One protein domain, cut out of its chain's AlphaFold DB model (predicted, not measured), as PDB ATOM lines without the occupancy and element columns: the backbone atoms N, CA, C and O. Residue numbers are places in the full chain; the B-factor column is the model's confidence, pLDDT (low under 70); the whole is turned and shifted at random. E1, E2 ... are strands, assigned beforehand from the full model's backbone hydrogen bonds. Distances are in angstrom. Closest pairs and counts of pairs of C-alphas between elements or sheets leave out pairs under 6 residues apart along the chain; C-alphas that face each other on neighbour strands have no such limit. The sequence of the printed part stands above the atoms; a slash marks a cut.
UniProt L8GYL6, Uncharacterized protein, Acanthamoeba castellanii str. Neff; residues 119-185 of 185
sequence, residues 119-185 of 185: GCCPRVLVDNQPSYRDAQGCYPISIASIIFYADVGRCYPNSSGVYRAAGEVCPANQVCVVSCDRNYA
ATOM      1  N   GLY A 119     -44.191  18.048 -30.963       79.62
ATOM      2  CA  GLY A 119     -44.985  16.856 -31.214       79.62
ATOM      3  C   GLY A 119     -44.151  15.595 -31.422       79.62
ATOM      4  O   GLY A 119     -44.655  14.643 -32.010       79.62
ATOM      5  N   CYS A 120     -42.892  15.548 -30.992       87.12
ATOM      6  CA  CYS A 120     -42.016  14.417 -31.274       87.12
ATOM      7  C   CYS A 120     -41.767  13.521 -30.067       87.12
ATOM      8  O   CYS A 120     -41.391  13.975 -28.990       87.12
ATOM      9  N   CYS A 121     -41.963  12.227 -30.268       90.44
ATOM     10  CA  CYS A 121     -41.885  11.222 -29.227       90.44
ATOM     11  C   CYS A 121     -40.452  11.017 -28.733       90.44
ATOM     12  O   CYS A 121     -39.544  10.939 -29.563       90.44
ATOM     13  N   PRO A 122     -40.220  10.905 -27.413       93.06
ATOM     14  CA  PRO A 122     -38.909  10.546 -26.891       93.06
ATOM     15  C   PRO A 122     -38.561   9.108 -27.267       93.06
ATOM     16  O   PRO A 122     -39.443   8.273 -27.478       93.06
ATOM     17  N   ARG A 123     -37.266   8.797 -27.282       92.88
ATOM     18  CA  ARG A 123     -36.770   7.418 -27.357       92.88
ATOM     19  C   ARG A 123     -36.494   6.894 -25.961       92.88
ATOM     20  O   ARG A 123     -36.152   7.660 -25.073       92.88
ATOM     21  N   VAL A 124     -36.608   5.590 -25.769       91.50
ATOM     22  CA  VAL A 124     -36.270   4.944 -24.498       91.50
ATOM     23  C   VAL A 124     -34.988   4.157 -24.719       91.50
ATOM     24  O   VAL A 124     -35.005   3.145 -25.414       91.50
ATOM     25  N   LEU A 125     -33.871   4.667 -24.200       90.69
ATOM     26  CA  LEU A 125     -32.536   4.124 -24.484       90.69
ATOM     27  C   LEU A 125     -31.922   3.384 -23.290       90.69
ATOM     28  O   LEU A 125     -31.194   2.416 -23.491       90.69
ATOM     29  N   VAL A 126     -32.192   3.848 -22.067       87.44
ATOM     30  CA  VAL A 126     -31.633   3.315 -20.815       87.44
ATOM     31  C   VAL A 126     -32.704   3.418 -19.723       87.44
ATOM     32  O   VAL A 126     -33.432   4.408 -19.676       87.44
ATOM     33  N   ASP A 127     -32.833   2.382 -18.891       87.56
ATOM     34  CA  ASP A 127     -33.653   2.342 -17.663       87.56
ATOM     35  C   ASP A 127     -35.098   2.849 -17.789       87.56
ATOM     36  O   ASP A 127     -35.654   3.449 -16.870       87.56
ATOM     37  N   ASN A 128     -35.728   2.604 -18.940       82.50
ATOM     38  CA  ASN A 128     -37.080   3.072 -19.240       82.50
ATOM     39  C   ASN A 128     -37.259   4.600 -19.098       82.50
ATOM     40  O   ASN A 128     -38.349   5.070 -18.788       82.50
ATOM     41  N   GLN A 129     -36.199   5.386 -19.299       84.38
ATOM     42  CA  GLN A 129     -36.263   6.845 -19.221       84.38
ATOM     43  C   GLN A 129     -36.415   7.483 -20.611       84.38
ATOM     44  O   GLN A 129     -35.754   7.055 -21.568       84.38
ATOM     45  N   PRO A 130     -37.256   8.527 -20.749       87.38
ATOM     46  CA  PRO A 130     -37.452   9.209 -22.016       87.38
ATOM     47  C   PRO A 130     -36.245  10.090 -22.357       87.38
ATOM     48  O   PRO A 130     -35.846  10.973 -21.605       87.38
ATOM     49  N   SER A 131     -35.689   9.863 -23.539       91.75
ATOM     50  CA  SER A 131     -34.598  10.621 -24.140       91.75
ATOM     51  C   SER A 131     -35.147  11.455 -25.295       91.75
ATOM     52  O   SER A 131     -35.489  10.932 -26.362       91.75
ATOM     53  N   TYR A 132     -35.285  12.755 -25.051       91.12
ATOM     54  CA  TYR A 132     -35.791  13.719 -26.024       91.12
ATOM     55  C   TYR A 132     -34.688  14.194 -26.952       91.12
ATOM     56  O   TYR A 132     -33.513  13.911 -26.744       91.12
ATOM     57  N   ARG A 133     -35.072  14.925 -27.992       93.50
ATOM     58  CA  ARG A 133     -34.088  15.580 -28.839       93.50
ATOM     59  C   ARG A 133     -33.512  16.811 -28.178       93.50
ATOM     60  O   ARG A 133     -34.189  17.477 -27.400       93.50
ATOM     61  N   ASP A 134     -32.297  17.149 -28.574       89.12
ATOM     62  CA  ASP A 134     -31.739  18.459 -28.282       89.12
ATOM     63  C   ASP A 134     -32.381  19.574 -29.132       89.12
ATOM     64  O   ASP A 134     -33.226  19.350 -30.008       89.12
ATOM     65  N   ALA A 135     -31.940  20.807 -28.882       86.12
ATOM     66  CA  ALA A 135     -32.374  21.997 -29.611       86.12
ATOM     67  C   ALA A 135     -32.000  21.973 -31.105       86.12
ATOM     68  O   ALA A 135     -32.591  22.700 -31.901       86.12
ATOM     69  N   GLN A 136     -31.036  21.138 -31.500       86.88
ATOM     70  CA  GLN A 136     -30.668  20.932 -32.896       86.88
ATOM     71  C   GLN A 136     -31.537  19.858 -33.561       86.88
ATOM     72  O   GLN A 136     -31.381  19.600 -34.754       86.88
ATOM     73  N   GLY A 137     -32.472  19.244 -32.836       89.94
ATOM     74  CA  GLY A 137     -33.350  18.209 -33.360       89.94
ATOM     75  C   GLY A 137     -32.660  16.855 -33.518       89.94
ATOM     76  O   GLY A 137     -33.073  16.068 -34.367       89.94
ATOM     77  N   CYS A 138     -31.638  16.575 -32.710       94.75
ATOM     78  CA  CYS A 138     -30.941  15.296 -32.654       94.75
ATOM     79  C   CYS A 138     -31.419  14.464 -31.465       94.75
ATOM     80  O   CYS A 138     -31.390  14.935 -30.331       94.75
ATOM     81  N   TYR A 139     -31.848  13.221 -31.705       95.94
ATOM     82  CA  TYR A 139     -32.061  12.264 -30.613       95.94
ATOM     83  C   TYR A 139     -30.721  11.740 -30.115       95.94
ATOM     84  O   TYR A 139     -29.906  11.367 -30.949       95.94
ATOM     85  N   PRO A 140     -30.504  11.599 -28.805       96.31
ATOM     86  CA  PRO A 140     -29.256  11.051 -28.313       96.31
ATOM     87  C   PRO A 140     -29.094   9.581 -28.712       96.31
ATOM     88  O   PRO A 140     -30.036   8.899 -29.130       96.31
ATOM     89  N   ILE A 141     -27.874   9.092 -28.536       95.44
ATOM     90  CA  ILE A 141     -27.515   7.680 -28.655       95.44
ATOM     91  C   ILE A 141     -27.109   7.134 -27.286       95.44
ATOM     92  O   ILE A 141     -26.796   7.901 -26.374       95.44
ATOM     93  N   SER A 142     -27.087   5.810 -27.144       95.62
ATOM     94  CA  SER A 142     -26.512   5.156 -25.971       95.62
ATOM     95  C   SER A 142     -25.247   4.382 -26.327       95.62
ATOM     96  O   SER A 142     -25.194   3.651 -27.316       95.62
ATOM     97  N   ILE A 143     -24.213   4.545 -25.505       94.38
ATOM     98  CA  ILE A 143     -22.964   3.781 -25.575       94.38
ATOM     99  C   ILE A 143     -22.696   3.274 -24.164       94.38
ATOM    100  O   ILE A 143     -22.606   4.071 -23.237       94.38
ATOM    101  N   ALA A 144     -22.609   1.952 -23.995       92.69
ATOM    102  CA  ALA A 144     -22.423   1.321 -22.684       92.69
ATOM    103  C   ALA A 144     -23.420   1.832 -21.615       92.69
ATOM    104  O   ALA A 144     -23.035   2.138 -20.491       92.69
ATOM    105  N   SER A 145     -24.701   1.957 -21.991       90.62
ATOM    106  CA  SER A 145     -25.786   2.475 -21.136       90.62
ATOM    107  C   SER A 145     -25.612   3.923 -20.655       90.62
ATOM    108  O   SER A 145     -26.290   4.353 -19.728       90.62
ATOM    109  N   ILE A 146     -24.746   4.703 -21.302       90.19
ATOM    110  CA  ILE A 146     -24.597   6.143 -21.073       90.19
ATOM    111  C   ILE A 146     -25.208   6.888 -22.260       90.19
ATOM    112  O   ILE A 146     -24.978   6.520 -23.413       90.19
ATOM    113  N   ILE A 147     -25.996   7.925 -21.973       94.06
ATOM    114  CA  ILE A 147     -26.660   8.765 -22.975       94.06
ATOM    115  C   ILE A 147     -25.702   9.851 -23.470       94.06
ATOM    116  O   ILE A 147     -25.166  10.618 -22.672       94.06
ATOM    117  N   PHE A 148     -25.546   9.954 -24.788       96.38
ATOM    118  CA  PHE A 148     -24.742  10.979 -25.450       96.38
ATOM    119  C   PHE A 148     -25.584  11.764 -26.451       96.38
ATOM    120  O   PHE A 148     -26.225  11.184 -27.328       96.38
ATOM    121  N   TYR A 149     -25.543  13.091 -26.346       95.06
ATOM    122  CA  TYR A 149     -26.121  13.998 -27.339       95.06
ATOM    123  C   TYR A 149     -25.101  14.341 -28.419       95.06
ATOM    124  O   TYR A 149     -23.903  14.136 -28.241       95.06
ATOM    125  N   ALA A 150     -25.561  14.844 -29.558       95.00
ATOM    126  CA  ALA A 150     -24.631  15.374 -30.537       95.00
ATOM    127  C   ALA A 150     -23.981  16.654 -29.983       95.00
ATOM    128  O   ALA A 150     -24.574  17.367 -29.171       95.00
ATOM    129  N   ASP A 151     -22.749  16.937 -30.391       92.56
ATOM    130  CA  ASP A 151     -22.139  18.234 -30.115       92.56
ATOM    131  C   ASP A 151     -22.793  19.356 -30.947       92.56
ATOM    132  O   ASP A 151     -23.690  19.130 -31.760       92.56
ATOM    133  N   VAL A 152     -22.308  20.592 -30.792       89.06
ATOM    134  CA  VAL A 152     -22.815  21.756 -31.543       89.06
ATOM    135  C   VAL A 152     -22.681  21.622 -33.066       89.06
ATOM    136  O   VAL A 152     -23.378  22.322 -33.800       89.06
ATOM    137  N   GLY A 153     -21.802  20.743 -33.549       89.69
ATOM    138  CA  GLY A 153     -21.616  20.418 -34.960       89.69
ATOM    139  C   GLY A 153     -22.481  19.251 -35.434       89.69
ATOM    140  O   GLY A 153     -22.274  18.778 -36.552       89.69
ATOM    141  N   ARG A 154     -23.439  18.786 -34.618       93.19
ATOM    142  CA  ARG A 154     -24.251  17.588 -34.860       93.19
ATOM    143  C   ARG A 154     -23.419  16.308 -34.975       93.19
ATOM    144  O   ARG A 154     -23.809  15.394 -35.703       93.19
ATOM    145  N   CYS A 155     -22.294  16.218 -34.271       95.50
ATOM    146  CA  CYS A 155     -21.453  15.028 -34.269       95.50
ATOM    147  C   CYS A 155     -21.609  14.225 -32.975       95.50
ATOM    148  O   CYS A 155     -21.477  14.757 -31.872       95.50
ATOM    149  N   TYR A 156     -21.881  12.929 -33.104       96.75
ATOM    150  CA  TYR A 156     -21.848  11.998 -31.982       96.75
ATOM    151  C   TYR A 156     -20.413  11.607 -31.613       96.75
ATOM    152  O   TYR A 156     -19.519  11.643 -32.465       96.75
ATOM    153  N   PRO A 157     -20.181  11.179 -30.360       96.81
ATOM    154  CA  PRO A 157     -18.891  10.633 -29.979       96.81
ATOM    155  C   PRO A 157     -18.604   9.316 -30.712       96.81
ATOM    156  O   PRO A 157     -19.483   8.669 -31.289       96.81
ATOM    157  N   ASN A 158     -17.347   8.883 -30.661       94.31
ATOM    158  CA  ASN A 158     -16.969   7.551 -31.122       94.31
ATOM    159  C   ASN A 158     -17.529   6.437 -30.215       94.31
ATOM    160  O   ASN A 158     -18.135   6.701 -29.181       94.31
ATOM    161  N   SER A 159     -17.279   5.172 -30.567       93.94
ATOM    162  CA  SER A 159     -17.752   3.998 -29.814       93.94
ATOM    163  C   SER A 159     -17.237   3.899 -28.371       93.94
ATOM    164  O   SER A 159     -17.718   3.063 -27.616       93.94
ATOM    165  N   SER A 160     -16.259   4.720 -27.987       94.56
ATOM    166  CA  SER A 160     -15.746   4.828 -26.619       94.56
ATOM    167  C   SER A 160     -16.333   6.025 -25.859       94.56
ATOM    168  O   SER A 160     -15.886   6.309 -24.754       94.56
ATOM    169  N   GLY A 161     -17.308   6.740 -26.433       94.75
ATOM    170  CA  GLY A 161     -17.936   7.906 -25.806       94.75
ATOM    171  C   GLY A 161     -17.095   9.185 -25.872       94.75
ATOM    172  O   GLY A 161     -17.369  10.132 -25.141       94.75
ATOM    173  N   VAL A 162     -16.071   9.238 -26.733       95.19
ATOM    174  CA  VAL A 162     -15.178  10.400 -26.857       95.19
ATOM    175  C   VAL A 162     -15.576  11.258 -28.057       95.19
ATOM    176  O   VAL A 162     -15.636  10.767 -29.188       95.19
ATOM    177  N   TYR A 163     -15.827  12.544 -27.803       94.56
ATOM    178  CA  TYR A 163     -16.066  13.552 -28.837       94.56
ATOM    179  C   TYR A 163     -14.767  13.981 -29.510       94.56
ATOM    180  O   TYR A 163     -13.677  13.891 -28.941       94.56
ATOM    181  N   ARG A 164     -14.901  14.480 -30.735       91.56
ATOM    182  CA  ARG A 164     -13.788  15.065 -31.478       91.56
ATOM    183  C   ARG A 164     -13.475  16.471 -30.985       91.56
ATOM    184  O   ARG A 164     -14.285  17.110 -30.314       91.56
ATOM    185  N   ALA A 165     -12.289  16.955 -31.339       90.44
ATOM    186  CA  ALA A 165     -11.940  18.346 -31.109       90.44
ATOM    187  C   ALA A 165     -12.798  19.273 -31.988       90.44
ATOM    188  O   ALA A 165     -13.184  18.924 -33.107       90.44
ATOM    189  N   ALA A 166     -13.079  20.474 -31.484       83.62
ATOM    190  CA  ALA A 166     -13.839  21.472 -32.225       83.62
ATOM    191  C   ALA A 166     -13.149  21.809 -33.559       83.62
ATOM    192  O   ALA A 166     -11.957  22.112 -33.592       83.62
ATOM    193  N   GLY A 167     -13.913  21.775 -34.653       80.81
ATOM    194  CA  GLY A 167     -13.416  22.047 -36.006       80.81
ATOM    195  C   GLY A 167     -12.920  20.817 -36.772       80.81
ATOM    196  O   GLY A 167     -12.651  20.933 -37.967       80.81
ATOM    197  N   GLU A 168     -12.844  19.638 -36.145       89.94
ATOM    198  CA  GLU A 168     -12.617  18.394 -36.883       89.94
ATOM    199  C   GLU A 168     -13.850  17.983 -37.702       89.94
ATOM    200  O   GLU A 168     -14.997  18.196 -37.306       89.94
ATOM    201  N   VAL A 169     -13.611  17.348 -38.855       90.88
ATOM    202  CA  VAL A 169     -14.682  16.841 -39.723       90.88
ATOM    203  C   VAL A 169     -15.388  15.665 -39.047       90.88
ATOM    204  O   VAL A 169     -14.754  14.674 -38.679       90.88
ATOM    205  N   CYS A 170     -16.715  15.751 -38.942       94.00
ATOM    206  CA  CYS A 170     -17.528  14.659 -38.425       94.00
ATOM    207  C   CYS A 170     -17.606  13.501 -39.442       94.00
ATOM    208  O   CYS A 170     -18.001  13.725 -40.591       94.00
ATOM    209  N   PRO A 171     -17.268  12.258 -39.053       94.31
ATOM    210  CA  PRO A 171     -17.457  11.090 -39.904       94.31
ATOM    211  C   PRO A 171     -18.925  10.917 -40.285       94.31
ATOM    212  O   PRO A 171     -19.802  11.062 -39.439       94.31
ATOM    213  N   ALA A 172     -19.199  10.528 -41.532       91.31
ATOM    214  CA  ALA A 172     -20.566  10.417 -42.052       91.31
ATOM    215  C   ALA A 172     -21.490   9.525 -41.199       91.31
ATOM    216  O   ALA A 172     -22.680   9.795 -41.088       91.31
ATOM    217  N   ASN A 173     -20.945   8.488 -40.560       90.75
ATOM    218  CA  ASN A 173     -21.683   7.574 -39.683       90.75
ATOM    219  C   ASN A 173     -21.875   8.086 -38.241       90.75
ATOM    220  O   ASN A 173     -22.530   7.414 -37.450       90.75
ATOM    221  N   GLN A 174     -21.285   9.227 -37.885       95.00
ATOM    222  CA  GLN A 174     -21.431   9.893 -36.585       95.00
ATOM    223  C   GLN A 174     -22.239  11.186 -36.686       95.00
ATOM    224  O   GLN A 174     -22.553  11.791 -35.663       95.00
ATOM    225  N   VAL A 175     -22.596  11.610 -37.901       95.62
ATOM    226  CA  VAL A 175     -23.457  12.771 -38.097       95.62
ATOM    227  C   VAL A 175     -24.852  12.435 -37.586       95.62
ATOM    228  O   VAL A 175     -25.478  11.459 -38.007       95.62
ATOM    229  N   CYS A 176     -25.358  13.274 -36.693       94.00
ATOM    230  CA  CYS A 176     -26.739  13.204 -36.278       94.00
ATOM    231  C   CYS A 176     -27.680  13.413 -37.468       94.00
ATOM    232  O   CYS A 176     -27.595  14.394 -38.212       94.00
ATOM    233  N   VAL A 177     -28.669  12.526 -37.559       92.25
ATOM    234  CA  VAL A 177     -29.836  12.721 -38.411       92.25
ATOM    235  C   VAL A 177     -30.907  13.468 -37.627       92.25
ATOM    236  O   VAL A 177     -31.395  12.992 -36.603       92.25
ATOM    237  N   VAL A 178     -31.298  14.626 -38.150       92.12
ATOM    238  CA  VAL A 178     -32.430  15.400 -37.640       92.12
ATOM    239  C   VAL A 178     -33.700  14.633 -37.944       92.12
ATOM    240  O   VAL A 178     -34.033  14.422 -39.111       92.12
ATOM    241  N   SER A 179     -34.419  14.207 -36.916       91.00
ATOM    242  CA  SER A 179     -35.626  13.412 -37.120       91.00
ATOM    243  C   SER A 179     -36.692  13.732 -36.093       91.00
ATOM    244  O   SER A 179     -36.415  14.262 -35.025       91.00
ATOM    245  N   CYS A 180     -37.937  13.397 -36.413       89.81
ATOM    246  CA  CYS A 180     -39.045  13.465 -35.477       89.81
ATOM    247  C   CYS A 180     -39.828  12.172 -35.499       89.81
ATOM    248  O   CYS A 180     -40.522  11.879 -36.471       89.81
ATOM    249  N   ASP A 181     -39.707  11.418 -34.410       91.38
ATOM    250  CA  ASP A 181     -40.431  10.174 -34.245       91.38
ATOM    251  C   ASP A 181     -41.868  10.549 -33.851       91.38
ATOM    252  O   ASP A 181     -42.098  11.222 -32.848       91.38
ATOM    253  N   ARG A 182     -42.847  10.165 -34.673       87.31
ATOM    254  CA  ARG A 182     -44.276  10.480 -34.485       87.31
ATOM    255  C   ARG A 182     -45.093   9.222 -34.190       87.31
ATOM    256  O   ARG A 182     -46.205   9.049 -34.681       87.31
ATOM    257  N   ASN A 183     -44.495   8.321 -33.419       84.38
ATOM    258  CA  ASN A 183     -45.075   7.031 -33.069       84.38
ATOM    259  C   ASN A 183     -46.004   7.209 -31.867       84.38
ATOM    260  O   ASN A 183     -45.608   6.998 -30.720       84.38
ATOM    261  N   TYR A 184     -47.219   7.670 -32.145       76.69
ATOM    262  CA  TYR A 184     -48.243   7.908 -31.132       76.69
ATOM    263  C   TYR A 184     -48.969   6.615 -30.738       76.69
ATOM    264  O   TYR A 184     -48.973   5.658 -31.514       76.69
ATOM    265  N   ALA A 185     -49.528   6.603 -29.526       67.06
ATOM    266  CA  ALA A 185     -50.419   5.549 -29.041       67.06
ATOM    267  C   ALA A 185     -51.838   5.691 -29.618       67.06
ATOM    268  O   ALA A 185     -52.227   6.837 -29.956       67.06
TER     269      ALA A 185
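This is residues 119 to 185 of the 185 residues of an uncharacterized protein of Acanthamoeba castellanii str. Neff (UniProt L8GYL6). With little regular structure, the chain makes three long loops side by side in a row, residues 120 to 136, 137 to 152 and 153 to 167, and residues 168 to 185 then run back along the row, near the ends opposite the loop tips. The tip of the second loop is a small hairpin, E1 then E2, antiparallel. The printed part has 67 residues, no named helix and two named strands; its class is all strand, with 6 residues in them. It is compact, with a radius of gyration of the C-alphas of 12.4 A, yet elongated, spanning 40 by 23 by 17 A.

Residues 123 to 124 pair antiparallel with residues 130 to 131, too short to be named. E1, residues 141 to 143, and E2, residues 146 to 148, form a hairpin over a tight link of 2 residues, at 139 degrees between directions. C-alphas 142 and 147 face each other at 4.7 A. N 141 and O 148, 2.9 A apart, are within hydrogen-bond range.

E1 begins at C-alpha 141 (-27.515, 7.680, -28.655) and measures 6.7 A. E2, 6.5 A, ends at C-alpha 148 (-24.742, 10.979, -25.450).

The two C-alphas farthest apart, of Gly 167 and Ala 185, are 41.1 A apart. The printed part has no cut. Mean pLDDT of the printed part is 90.8; residue 185 is under 70.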